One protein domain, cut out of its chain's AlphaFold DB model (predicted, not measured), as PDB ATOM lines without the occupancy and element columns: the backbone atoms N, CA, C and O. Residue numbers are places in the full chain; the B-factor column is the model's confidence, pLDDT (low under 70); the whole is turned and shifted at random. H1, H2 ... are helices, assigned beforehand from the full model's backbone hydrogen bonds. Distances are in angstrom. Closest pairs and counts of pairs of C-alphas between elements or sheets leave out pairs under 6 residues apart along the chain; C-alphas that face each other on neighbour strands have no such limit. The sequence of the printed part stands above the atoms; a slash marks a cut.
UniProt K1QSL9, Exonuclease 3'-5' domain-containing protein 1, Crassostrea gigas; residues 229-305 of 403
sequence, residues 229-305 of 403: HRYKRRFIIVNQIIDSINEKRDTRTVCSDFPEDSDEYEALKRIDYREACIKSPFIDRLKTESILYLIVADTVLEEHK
ATOM      1  N   HIS A 229     361.006 -10.304 -25.353       88.69
ATOM      2  CA  HIS A 229     360.683  -9.127 -24.539       88.69
ATOM      3  C   HIS A 229     359.217  -9.134 -24.091       88.69
ATOM      4  O   HIS A 229     358.922  -8.922 -22.908       88.69
ATOM      5  N   ARG A 230     358.290  -9.448 -25.005       87.00
ATOM      6  CA  ARG A 230     356.865  -9.592 -24.685       87.00
ATOM      7  C   ARG A 230     356.618 -10.720 -23.685       87.00
ATOM      8  O   ARG A 230     355.872 -10.518 -22.725       87.00
ATOM      9  N   TYR A 231     357.243 -11.881 -23.892       83.44
ATOM     10  CA  TYR A 231     357.152 -13.015 -22.973       83.44
ATOM     11  C   TYR A 231     357.618 -12.620 -21.570       83.44
ATOM     12  O   TYR A 231     356.864 -12.785 -20.615       83.44
ATOM     13  N   LYS A 232     358.798 -11.998 -21.448       86.56
ATOM     14  CA  LYS A 232     359.346 -11.542 -20.164       86.56
ATOM     15  C   LYS A 232     358.403 -10.579 -19.444       86.56
ATOM     16  O   LYS A 232     358.171 -10.734 -18.248       86.56
ATOM     17  N   ARG A 233     357.819  -9.612 -20.160       89.19
ATOM     18  CA  ARG A 233     356.844  -8.681 -19.572       89.19
ATOM     19  C   ARG A 233     355.614  -9.414 -19.030       89.19
ATOM     20  O   ARG A 233     355.216  -9.165 -17.896       89.19
ATOM     21  N   ARG A 234     355.022 -10.317 -19.819       87.00
ATOM     22  CA  ARG A 234     353.845 -11.098 -19.392       87.00
ATOM     23  C   ARG A 234     354.178 -12.034 -18.233       87.00
ATOM     24  O   ARG A 234     353.384 -12.138 -17.309       87.00
ATOM     25  N   PHE A 235     355.350 -12.661 -18.262       86.31
ATOM     26  CA  PHE A 235     355.833 -13.541 -17.203       86.31
ATOM     27  C   PHE A 235     355.905 -12.821 -15.854       86.31
ATOM     28  O   PHE A 235     355.446 -13.367 -14.855       86.31
ATOM     29  N   ILE A 236     356.426 -11.588 -15.824       92.12
ATOM     30  CA  ILE A 236     356.494 -10.780 -14.596       92.12
ATOM     31  C   ILE A 236     355.090 -10.522 -14.040       92.12
ATOM     32  O   ILE A 236     354.854 -10.779 -12.864       92.12
ATOM     33  N   ILE A 237     354.156 -10.075 -14.884       93.25
ATOM     34  CA  ILE A 237     352.777  -9.770 -14.471       93.25
ATOM     35  C   ILE A 237     352.075 -11.025 -13.937       93.25
ATOM     36  O   ILE A 237     351.492 -10.995 -12.856       93.25
ATOM     37  N   VAL A 238     352.165 -12.141 -14.669       91.44
ATOM     38  CA  VAL A 238     351.574 -13.422 -14.252       91.44
ATOM     39  C   VAL A 238     352.127 -13.841 -12.894       91.44
ATOM     40  O   VAL A 238     351.349 -14.133 -11.995       91.44
ATOM     41  N   ASN A 239     353.449 -13.820 -12.706       93.94
ATOM     42  CA  ASN A 239     354.048 -14.226 -11.435       93.94
ATOM     43  C   ASN A 239     353.652 -13.310 -10.276       93.94
ATOM     44  O   ASN A 239     353.366 -13.818  -9.202       93.94
ATOM     45  N   GLN A 240     353.556 -11.996 -10.490       96.94
ATOM     46  CA  GLN A 240     353.086 -11.068  -9.453       96.94
ATOM     47  C   GLN A 240     351.667 -11.404  -8.974       96.94
ATOM     48  O   GLN A 240     351.395 -11.391  -7.774       96.94
ATOM     49  N   ILE A 241     350.766 -11.732  -9.903       97.31
ATOM     50  CA  ILE A 241     349.392 -12.119  -9.569       97.31
ATOM     51  C   ILE A 241     349.377 -13.475  -8.858       97.31
ATOM     52  O   ILE A 241     348.726 -13.611  -7.824       97.31
ATOM     53  N   ILE A 242     350.126 -14.460  -9.362       96.81
ATOM     54  CA  ILE A 242     350.229 -15.794  -8.755       96.81
ATOM     55  C   ILE A 242     350.797 -15.724  -7.335       96.81
ATOM     56  O   ILE A 242     350.255 -16.364  -6.436       96.81
ATOM     57  N   ASP A 243     351.839 -14.926  -7.109       97.19
ATOM     58  CA  ASP A 243     352.425 -14.733  -5.783       97.19
ATOM     59  C   ASP A 243     351.395 -14.086  -4.837       97.19
ATOM     60  O   ASP A 243     351.182 -14.574  -3.727       97.19
ATOM     61  N   SER A 244     350.638 -13.090  -5.312       97.31
ATOM     62  CA  SER A 244     349.533 -12.496  -4.545       97.31
ATOM     63  C   SER A 244     348.417 -13.503  -4.223       97.31
ATOM     64  O   SER A 244     347.854 -13.447  -3.130       97.31
ATOM     65  N   ILE A 245     348.072 -14.419  -5.137       97.00
ATOM     66  CA  ILE A 245     347.117 -15.510  -4.861       97.00
ATOM     67  C   ILE A 245     347.676 -16.418  -3.765       97.00
ATOM     68  O   ILE A 245     346.974 -16.703  -2.796       97.00
ATOM     69  N   ASN A 246     348.935 -16.836  -3.899       95.81
ATOM     70  CA  ASN A 246     349.594 -17.762  -2.983       95.81
ATOM     71  C   ASN A 246     349.717 -17.200  -1.558       95.81
ATOM     72  O   ASN A 246     349.636 -17.951  -0.593       95.81
ATOM     73  N   GLU A 247     349.904 -15.885  -1.423       95.38
ATOM     74  CA  GLU A 247     350.029 -15.211  -0.128       95.38
ATOM     75  C   GLU A 247     348.682 -14.912   0.539       95.38
ATOM     76  O   GLU A 247     348.570 -14.979   1.763       95.38
ATOM     77  N   LYS A 248     347.664 -14.528  -0.243       94.81
ATOM     78  CA  LYS A 248     346.424 -13.943   0.299       94.81
ATOM     79  C   LYS A 248     345.246 -14.905   0.356       94.81
ATOM     80  O   LYS A 248     344.289 -14.626   1.077       94.81
ATOM     81  N   ARG A 249     345.254 -15.977  -0.438       93.56
ATOM     82  CA  ARG A 249     344.141 -16.934  -0.508       93.56
ATOM     83  C   ARG A 249     344.381 -18.119   0.411       93.56
ATOM     84  O   ARG A 249     345.514 -18.467   0.734       93.56
ATOM     85  N   ASP A 250     343.290 -18.731   0.851       90.75
ATOM     86  CA  ASP A 250     343.350 -19.898   1.716       90.75
ATOM     87  C   ASP A 250     343.425 -21.194   0.895       90.75
ATOM     88  O   ASP A 250     343.003 -21.263  -0.259       90.75
ATOM     89  N   THR A 251     343.921 -22.270   1.507       86.00
ATOM     90  CA  THR A 251     344.140 -23.546   0.812       86.00
ATOM     91  C   THR A 251     342.862 -24.247   0.353       86.00
ATOM     92  O   THR A 251     342.975 -25.223  -0.392       86.00
ATOM     93  N   ARG A 252     341.668 -23.793   0.759       88.62
ATOM     94  CA  ARG A 252     340.372 -24.305   0.287       88.62
ATOM     95  C   ARG A 252     339.847 -23.543  -0.926       88.62
ATOM     96  O   ARG A 252     338.918 -24.047  -1.543       88.62
ATOM     97  N   THR A 253     340.437 -22.392  -1.268       92.38
ATOM     98  CA  THR A 253     340.105 -21.650  -2.490       92.38
ATOM     99  C   THR A 253     340.250 -22.576  -3.699       92.38
ATOM    100  O   THR A 253     341.264 -23.269  -3.842       92.38
ATOM    101  N   VAL A 254     339.238 -22.586  -4.558       87.44
ATOM    102  CA  VAL A 254     339.212 -23.338  -5.816       87.44
ATOM    103  C   VAL A 254     339.234 -22.382  -7.001       87.44
ATOM    104  O   VAL A 254     338.920 -21.201  -6.887       87.44
ATOM    105  N   CYS A 255     339.609 -22.888  -8.169       82.75
ATOM    106  CA  CYS A 255     339.763 -22.076  -9.372       82.75
ATOM    107  C   CYS A 255     338.465 -21.354  -9.783       82.75
ATOM    108  O   CYS A 255     338.515 -20.215 -10.238       82.75
ATOM    109  N   SER A 256     337.299 -21.971  -9.553       84.94
ATOM    110  CA  SER A 256     335.984 -21.374  -9.834       84.94
ATOM    111  C   SER A 256     335.600 -20.213  -8.909       84.94
ATOM    112  O   SER A 256     334.589 -19.562  -9.156       84.94
ATOM    113  N   ASP A 257     336.368 -19.955  -7.846       90.88
ATOM    114  CA  ASP A 257     336.146 -18.797  -6.973       90.88
ATOM    115  C   ASP A 257     336.623 -17.488  -7.629       90.88
ATOM    116  O   ASP A 257     336.254 -16.396  -7.187       90.88
ATOM    117  N   PHE A 258     337.443 -17.580  -8.681       91.31
ATOM    118  CA  PHE A 258     337.876 -16.440  -9.478       91.31
ATOM    119  C   PHE A 258     336.919 -16.233 -10.662       91.31
ATOM    120  O   PHE A 258     336.654 -17.191 -11.392       91.31
ATOM    121  N   PRO A 259     336.421 -15.004 -10.903       90.38
ATOM    122  CA  PRO A 259     335.642 -14.707 -12.105       90.38
ATOM    123  C   PRO A 259     336.412 -15.080 -13.379       90.38
ATOM    124  O   PRO A 259     337.625 -14.863 -13.448       90.38
ATOM    125  N   GLU A 260     335.725 -15.611 -14.393       81.88
ATOM    126  CA  GLU A 260     336.354 -16.075 -15.644       81.88
ATOM    127  C   GLU A 260     337.111 -14.978 -16.391       81.88
ATOM    128  O   GLU A 260     338.058 -15.254 -17.123       81.88
ATOM    129  N   ASP A 261     336.688 -13.734 -16.218       82.44
ATOM    130  CA  ASP A 261     337.314 -12.581 -16.823       82.44
ATOM    131  C   ASP A 261     338.362 -11.945 -15.912       82.44
ATOM    132  O   ASP A 261     338.890 -10.930 -16.325       82.44
ATOM    133  N   SER A 262     338.680 -12.464 -14.717       92.44
ATOM    134  CA  SER A 262     339.590 -11.837 -13.731       92.44
ATOM    135  C   SER A 262     341.084 -12.006 -14.037       92.44
ATOM    136  O   SER A 262     341.503 -12.959 -14.691       92.44
ATOM    137  N   ASP A 263     341.918 -11.100 -13.510       95.50
ATOM    138  CA  ASP A 263     343.375 -11.170 -13.680       95.50
ATOM    139  C   ASP A 263     343.959 -12.428 -13.015       95.50
ATOM    140  O   ASP A 263     344.881 -13.039 -13.557       95.50
ATOM    141  N   GLU A 264     343.404 -12.854 -11.876       95.88
ATOM    142  CA  GLU A 264     343.777 -14.092 -11.193       95.88
ATOM    143  C   GLU A 264     343.513 -15.329 -12.046       95.88
ATOM    144  O   GLU A 264     344.406 -16.164 -12.219       95.88
ATOM    145  N   TYR A 265     342.313 -15.436 -12.619       90.81
ATOM    146  CA  TYR A 265     341.969 -16.556 -13.486       90.81
ATOM    147  C   TYR A 265     342.818 -16.552 -14.765       90.81
ATOM    148  O   TYR A 265     343.368 -17.582 -15.166       90.81
ATOM    149  N   GLU A 266     343.029 -15.382 -15.374       87.50
ATOM    150  CA  GLU A 266     343.922 -15.245 -16.525       87.50
ATOM    151  C   GLU A 266     345.381 -15.610 -16.194       87.50
ATOM    152  O   GLU A 266     346.069 -16.196 -17.041       87.50
ATOM    153  N   ALA A 267     345.865 -15.296 -14.989       92.31
ATOM    154  CA  ALA A 267     347.202 -15.663 -14.528       92.31
ATOM    155  C   ALA A 267     347.333 -17.177 -14.328       92.31
ATOM    156  O   ALA A 267     348.299 -17.766 -14.816       92.31
ATOM    157  N   LEU A 268     346.344 -17.815 -13.694       87.19
ATOM    158  CA  LEU A 268     346.292 -19.270 -13.518       87.19
ATOM    159  C   LEU A 268     346.289 -19.999 -14.864       87.19
ATOM    160  O   LEU A 268     347.020 -20.971 -15.034       87.19
ATOM    161  N   LYS A 269     345.568 -19.484 -15.866       82.81
ATOM    162  CA  LYS A 269     345.630 -20.038 -17.226       82.81
ATOM    163  C   LYS A 269     347.023 -19.918 -17.853       82.81
ATOM    164  O   LYS A 269     347.430 -20.820 -18.577       82.81
ATOM    165  N   ARG A 270     347.761 -18.834 -17.579       84.25
ATOM    166  CA  ARG A 270     349.026 -18.479 -18.262       84.25
ATOM    167  C   ARG A 270     350.308 -18.956 -17.581       84.25
ATOM    168  O   ARG A 270     351.332 -18.989 -18.259       84.25
ATOM    169  N   ILE A 271     350.306 -19.254 -16.281       81.38
ATOM    170  CA  ILE A 271     351.514 -19.751 -15.602       81.38
ATOM    171  C   ILE A 271     351.916 -21.120 -16.172       81.38
ATOM    172  O   ILE A 271     351.051 -21.968 -16.385       81.38
ATOM    173  N   ASP A 272     353.213 -21.332 -16.429       77.12
ATOM    174  CA  ASP A 272     353.736 -22.642 -16.844       77.12
ATOM    175  C   ASP A 272     353.477 -23.661 -15.733       77.12
ATOM    176  O   ASP A 272     353.709 -23.386 -14.554       77.12
ATOM    177  N   TYR A 273     352.998 -24.845 -16.106       69.62
ATOM    178  CA  TYR A 273     352.691 -25.900 -15.145       69.62
ATOM    179  C   TYR A 273     353.858 -26.213 -14.188       69.62
ATOM    180  O   TYR A 273     353.642 -26.361 -12.989       69.62
ATOM    181  N   ARG A 274     355.110 -26.243 -14.666       66.31
ATOM    182  CA  ARG A 274     356.280 -26.527 -13.815       66.31
ATOM    183  C   ARG A 274     356.538 -25.401 -12.826       66.31
ATOM    184  O   ARG A 274     356.858 -25.676 -11.673       66.31
ATOM    185  N   GLU A 275     356.389 -24.157 -13.270       74.69
ATOM    186  CA  GLU A 275     356.496 -22.993 -12.389       74.69
ATOM    187  C   GLU A 275     355.421 -23.059 -11.300       74.69
ATOM    188  O   GLU A 275     355.736 -22.897 -10.123       74.69
ATOM    189  N   ALA A 276     354.180 -23.409 -11.651       74.31
ATOM    190  CA  ALA A 276     353.107 -23.613 -10.679       74.31
ATOM    191  C   ALA A 276     353.444 -24.711  -9.649       74.31
ATOM    192  O   ALA A 276     353.299 -24.473  -8.448       74.31
ATOM    193  N   CYS A 277     353.968 -25.865 -10.093       74.44
ATOM    194  CA  CYS A 277     354.424 -26.945  -9.208       74.44
ATOM    195  C   CYS A 277     355.513 -26.494  -8.225       74.44
ATOM    196  O   CYS A 277     355.514 -26.903  -7.064       74.44
ATOM    197  N   ILE A 278     356.469 -25.686  -8.696       80.69
ATOM    198  CA  ILE A 278     357.584 -25.188  -7.881       80.69
ATOM    199  C   ILE A 278     357.101 -24.126  -6.888       80.69
ATOM    200  O   ILE A 278     357.596 -24.081  -5.763       80.69
ATOM    201  N   LYS A 279     356.136 -23.285  -7.285       84.94
ATOM    202  CA  LYS A 279     355.613 -22.186  -6.461       84.94
ATOM    203  C   LYS A 279     354.993 -22.688  -5.162       84.94
ATOM    204  O   LYS A 279     355.406 -22.251  -4.090       84.94
ATOM    205  N   SER A 280     354.009 -23.581  -5.242       90.25
ATOM    206  CA  SER A 280     353.452 -24.276  -4.076       90.25
ATOM    207  C   SER A 280     352.491 -25.394  -4.501       90.25
ATOM    208  O   SER A 280     351.900 -25.315  -5.579       90.25
ATOM    209  N   PRO A 281     352.216 -26.390  -3.632       83.75
ATOM    210  CA  PRO A 281     351.163 -27.380  -3.888       83.75
ATOM    211  C   PRO A 281     349.769 -26.760  -4.080       83.75
ATOM    212  O   PRO A 281     348.905 -27.345  -4.728       83.75
ATOM    213  N   PHE A 282     349.534 -25.580  -3.499       91.12
ATOM    214  CA  PHE A 282     348.280 -24.848  -3.649       91.12
ATOM    215  C   PHE A 282     348.138 -24.258  -5.059       91.12
ATOM    216  O   PHE A 282     347.113 -24.470  -5.704       91.12
ATOM    217  N   ILE A 283     349.177 -23.588  -5.567       88.88
ATOM    218  CA  ILE A 283     349.183 -23.023  -6.924       88.88
ATOM    219  C   ILE A 283     349.178 -24.124  -7.990       88.88
ATOM    220  O   ILE A 283     348.449 -24.003  -8.974       88.88
ATOM    221  N   ASP A 284     349.909 -25.220  -7.775       79.62
ATOM    222  CA  ASP A 284     349.870 -26.412  -8.635       79.62
ATOM    223  C   ASP A 284     348.443 -26.949  -8.811       79.62
ATOM    224  O   ASP A 284     347.963 -27.175  -9.929       79.62
ATOM    225  N   ARG A 285     347.715 -27.078  -7.693       86.75
ATOM    226  CA  ARG A 285     346.318 -27.511  -7.705       86.75
ATOM    227  C   ARG A 285     345.435 -26.531  -8.479       86.75
ATOM    228  O   ARG A 285     344.685 -26.972  -9.345       86.75
ATOM    229  N   LEU A 286     345.546 -25.226  -8.226       83.12
ATOM    230  CA  LEU A 286     344.747 -24.213  -8.928       83.12
ATOM    231  C   LEU A 286     345.035 -24.169 -10.438       83.12
ATOM    232  O   LEU A 286     344.097 -24.093 -11.233       83.12
ATOM    233  N   LYS A 287     346.303 -24.279 -10.862       82.25
ATOM    234  CA  LYS A 287     346.657 -24.412 -12.287       82.25
ATOM    235  C   LYS A 287     346.026 -25.672 -12.873       82.25
ATOM    236  O   LYS A 287     345.412 -25.595 -13.937       82.25
ATOM    237  N   THR A 288     346.110 -26.802 -12.174       73.62
ATOM    238  CA  THR A 288     345.488 -28.064 -12.608       73.62
ATOM    239  C   THR A 288     343.972 -27.919 -12.769       73.62
ATOM    240  O   THR A 288     343.419 -28.301 -13.800       73.62
ATOM    241  N   GLU A 289     343.294 -27.312 -11.795       76.94
ATOM    242  CA  GLU A 289     341.860 -27.019 -11.855       76.94
ATOM    243  C   GLU A 289     341.513 -26.084 -13.024       76.94
ATOM    244  O   GLU A 289     340.533 -26.333 -13.722       76.94
ATOM    245  N   SER A 290     342.332 -25.059 -13.298       76.06
ATOM    246  CA  SER A 290     342.122 -24.154 -14.441       76.06
ATOM    247  C   SER A 290     342.176 -24.886 -15.787       76.06
ATOM    248  O   SER A 290     341.333 -24.650 -16.652       76.06
ATOM    249  N   ILE A 291     343.107 -25.837 -15.946       66.88
ATOM    250  CA  ILE A 291     343.208 -26.677 -17.146       66.88
ATOM    251  C   ILE A 291     341.964 -27.565 -17.266       66.88
ATOM    252  O   ILE A 291     341.383 -27.682 -18.344       66.88
ATOM    253  N   LEU A 292     341.539 -28.193 -16.164       61.50
ATOM    254  CA  LEU A 292     340.361 -29.063 -16.154       61.50
ATOM    255  C   LEU A 292     339.082 -28.294 -16.493       61.50
ATOM    256  O   LEU A 292     338.251 -28.813 -17.235       61.50
ATOM    257  N   TYR A 293     338.938 -27.067 -15.990       64.06
ATOM    258  CA  TYR A 293     337.796 -26.212 -16.295       64.06
ATOM    259  C   TYR A 293     337.693 -25.921 -17.794       64.06
ATOM    260  O   TYR A 293     336.628 -26.116 -18.374       64.06
ATOM    261  N   LEU A 294     338.809 -25.558 -18.438       58.44
ATOM    262  CA  LEU A 294     338.859 -25.333 -19.888       58.44
ATOM    263  C   LEU A 294     338.428 -26.584 -20.670       58.44
ATOM    264  O   LEU A 294     337.593 -26.504 -21.566       58.44
ATOM    265  N   ILE A 295     338.921 -27.760 -20.269       51.69
ATOM    266  CA  ILE A 295     338.554 -29.036 -20.899       51.69
ATOM    267  C   ILE A 295     337.054 -29.334 -20.739       51.69
ATOM    268  O   ILE A 295     336.419 -29.853 -21.660       51.69
ATOM    269  N   VAL A 296     336.478 -29.069 -19.563       48.69
ATOM    270  CA  VAL A 296     335.053 -29.319 -19.295       48.69
ATOM    271  C   VAL A 296     334.173 -28.339 -20.064       48.69
ATOM    272  O   VAL A 296     333.211 -28.788 -20.682       48.69
ATOM    273  N   ALA A 297     334.515 -27.050 -20.085       47.94
ATOM    274  CA  ALA A 297     333.787 -26.035 -20.843       47.94
ATOM    275  C   ALA A 297     333.722 -26.389 -22.337       47.94
ATOM    276  O   ALA A 297     332.636 -26.384 -22.924       47.94
ATOM    277  N   ASP A 298     334.846 -26.819 -22.919       43.75
ATOM    278  CA  ASP A 298     334.887 -27.305 -24.300       43.75
ATOM    279  C   ASP A 298     333.995 -28.541 -24.497       43.75
ATOM    280  O   ASP A 298     333.235 -28.607 -25.460       43.75
ATOM    281  N   THR A 299     334.010 -29.489 -23.551       36.31
ATOM    282  CA  THR A 299     333.189 -30.714 -23.628       36.31
ATOM    283  C   THR A 299     331.683 -30.407 -23.545       36.31
ATOM    284  O   THR A 299     330.892 -30.957 -24.310       36.31
ATOM    285  N   VAL A 300     331.265 -29.513 -22.643       30.53
ATOM    286  CA  VAL A 300     329.853 -29.128 -22.437       30.53
ATOM    287  C   VAL A 300     329.314 -28.334 -23.631       30.53
ATOM    288  O   VAL A 300     328.173 -28.537 -24.055       30.53
ATOM    289  N   LEU A 301     330.146 -27.480 -24.238       32.66
ATOM    290  CA  LEU A 301     329.818 -26.813 -25.500       32.66
ATOM    291  C   LEU A 301     329.592 -27.814 -26.647       32.66
ATOM    292  O   LEU A 301     328.777 -27.539 -27.534       32.66
ATOM    293  N   GLU A 302     330.265 -28.969 -26.641       33.59
ATOM    294  CA  GLU A 302     330.015 -30.049 -27.606       33.59
ATOM    295  C   GLU A 302     328.753 -30.866 -27.290       33.59
ATOM    296  O   GLU A 302     327.996 -31.191 -28.213       33.59
ATOM    297  N   GLU A 303     328.450 -31.122 -26.011       30.73
ATOM    298  CA  GLU A 303     327.202 -31.776 -25.583       30.73
ATOM    299  C   GLU A 303     325.961 -30.946 -25.953       30.73
ATOM    300  O   GLU A 303     325.017 -31.479 -26.545       30.73
ATOM    301  N   HIS A 304     325.977 -29.630 -25.710       28.78
ATOM    302  CA  HIS A 304     324.885 -28.724 -26.095       28.78
ATOM    303  C   HIS A 304     324.679 -28.620 -27.615       28.78
ATOM    304  O   HIS A 304     323.586 -28.277 -28.067       28.78
ATOM    305  N   LYS A 305     325.705 -28.937 -28.415       31.97
ATOM    306  CA  LYS A 305     325.662 -28.919 -29.888       31.97
ATOM    307  C   LYS A 305     325.438 -30.310 -30.506       31.97
ATOM    308  O   LYS A 305     325.425 -30.440 -31.731       31.97
TER     309      LYS A 305
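Overview. This is residues 229 to 305 of the 403 residues of the protein "Exonuclease 3'-5' domain-containing protein 1" of Crassostrea gigas (UniProt K1QSL9). Two long helices, H1 and H4, make a rough L, meeting near the end of H1 and the start of H4. The short helix H2 sits in the angle between them and packs on both, while the short H3 folds back on the first part of H4, whose far end, residues 295 to 304, sticks out as an arm. The printed part has 77 residues with four named helices, H1 to H4 in order, and no named strand; its class is all helix. It is compact, with a radius of gyration of the C-alphas of 13.1 A and spans of 39 by 33 by 21 A.

Along the chain. H1, residues 229 to 248, begins with C-alpha 229 at (360.683, -9.127, -24.539) and is 29.0 A long. H2 is residues 263 to 270, 10.3 A, and H3 residues 273 to 279, 9.9 A. H4, residues 281 to 304, is 34.4 A long and ends with C-alpha 304 at (324.885, -28.724, -26.095).

Arrangement. H4 is the hub, touching the three other helices, and the helix packing is mostly crossed, with one shallow tilt among the four touching pairs. H3 and H4 form a helical hairpin, opposite ways at a shallow tilt of 31 degrees; their closest C-alphas, Cys 277 and Asp 284, are 4.6 A apart. H2 touches H4 about perpendicular, at 85 degrees, closest at C-alphas 268 and 287, 5.3 A. H1 touches H2 at a steep tilt of 60 degrees, closest at C-alphas 238 and 267, 4.9 A. H1 and H4 only just touch, with 3 pairs of C-alphas within 8 A, the closest Asn 246 and Ile 283 at 6.6 A. H1 and H3 are near each other; H2 and H3 are apart. In each helix every O i to N i+4 pair is within hydrogen-bond range.

Size, cuts and confidence. The farthest C-alphas, His 229 and His 304, are 40.8 A apart. The printed part has no cut. The link from H1 to H2, residues 249 to 262, is long; the other two are tight. Residues 295 to 305 stand free. The model's pLDDT is under 70 at residues 273 to 274 and 291 to 305.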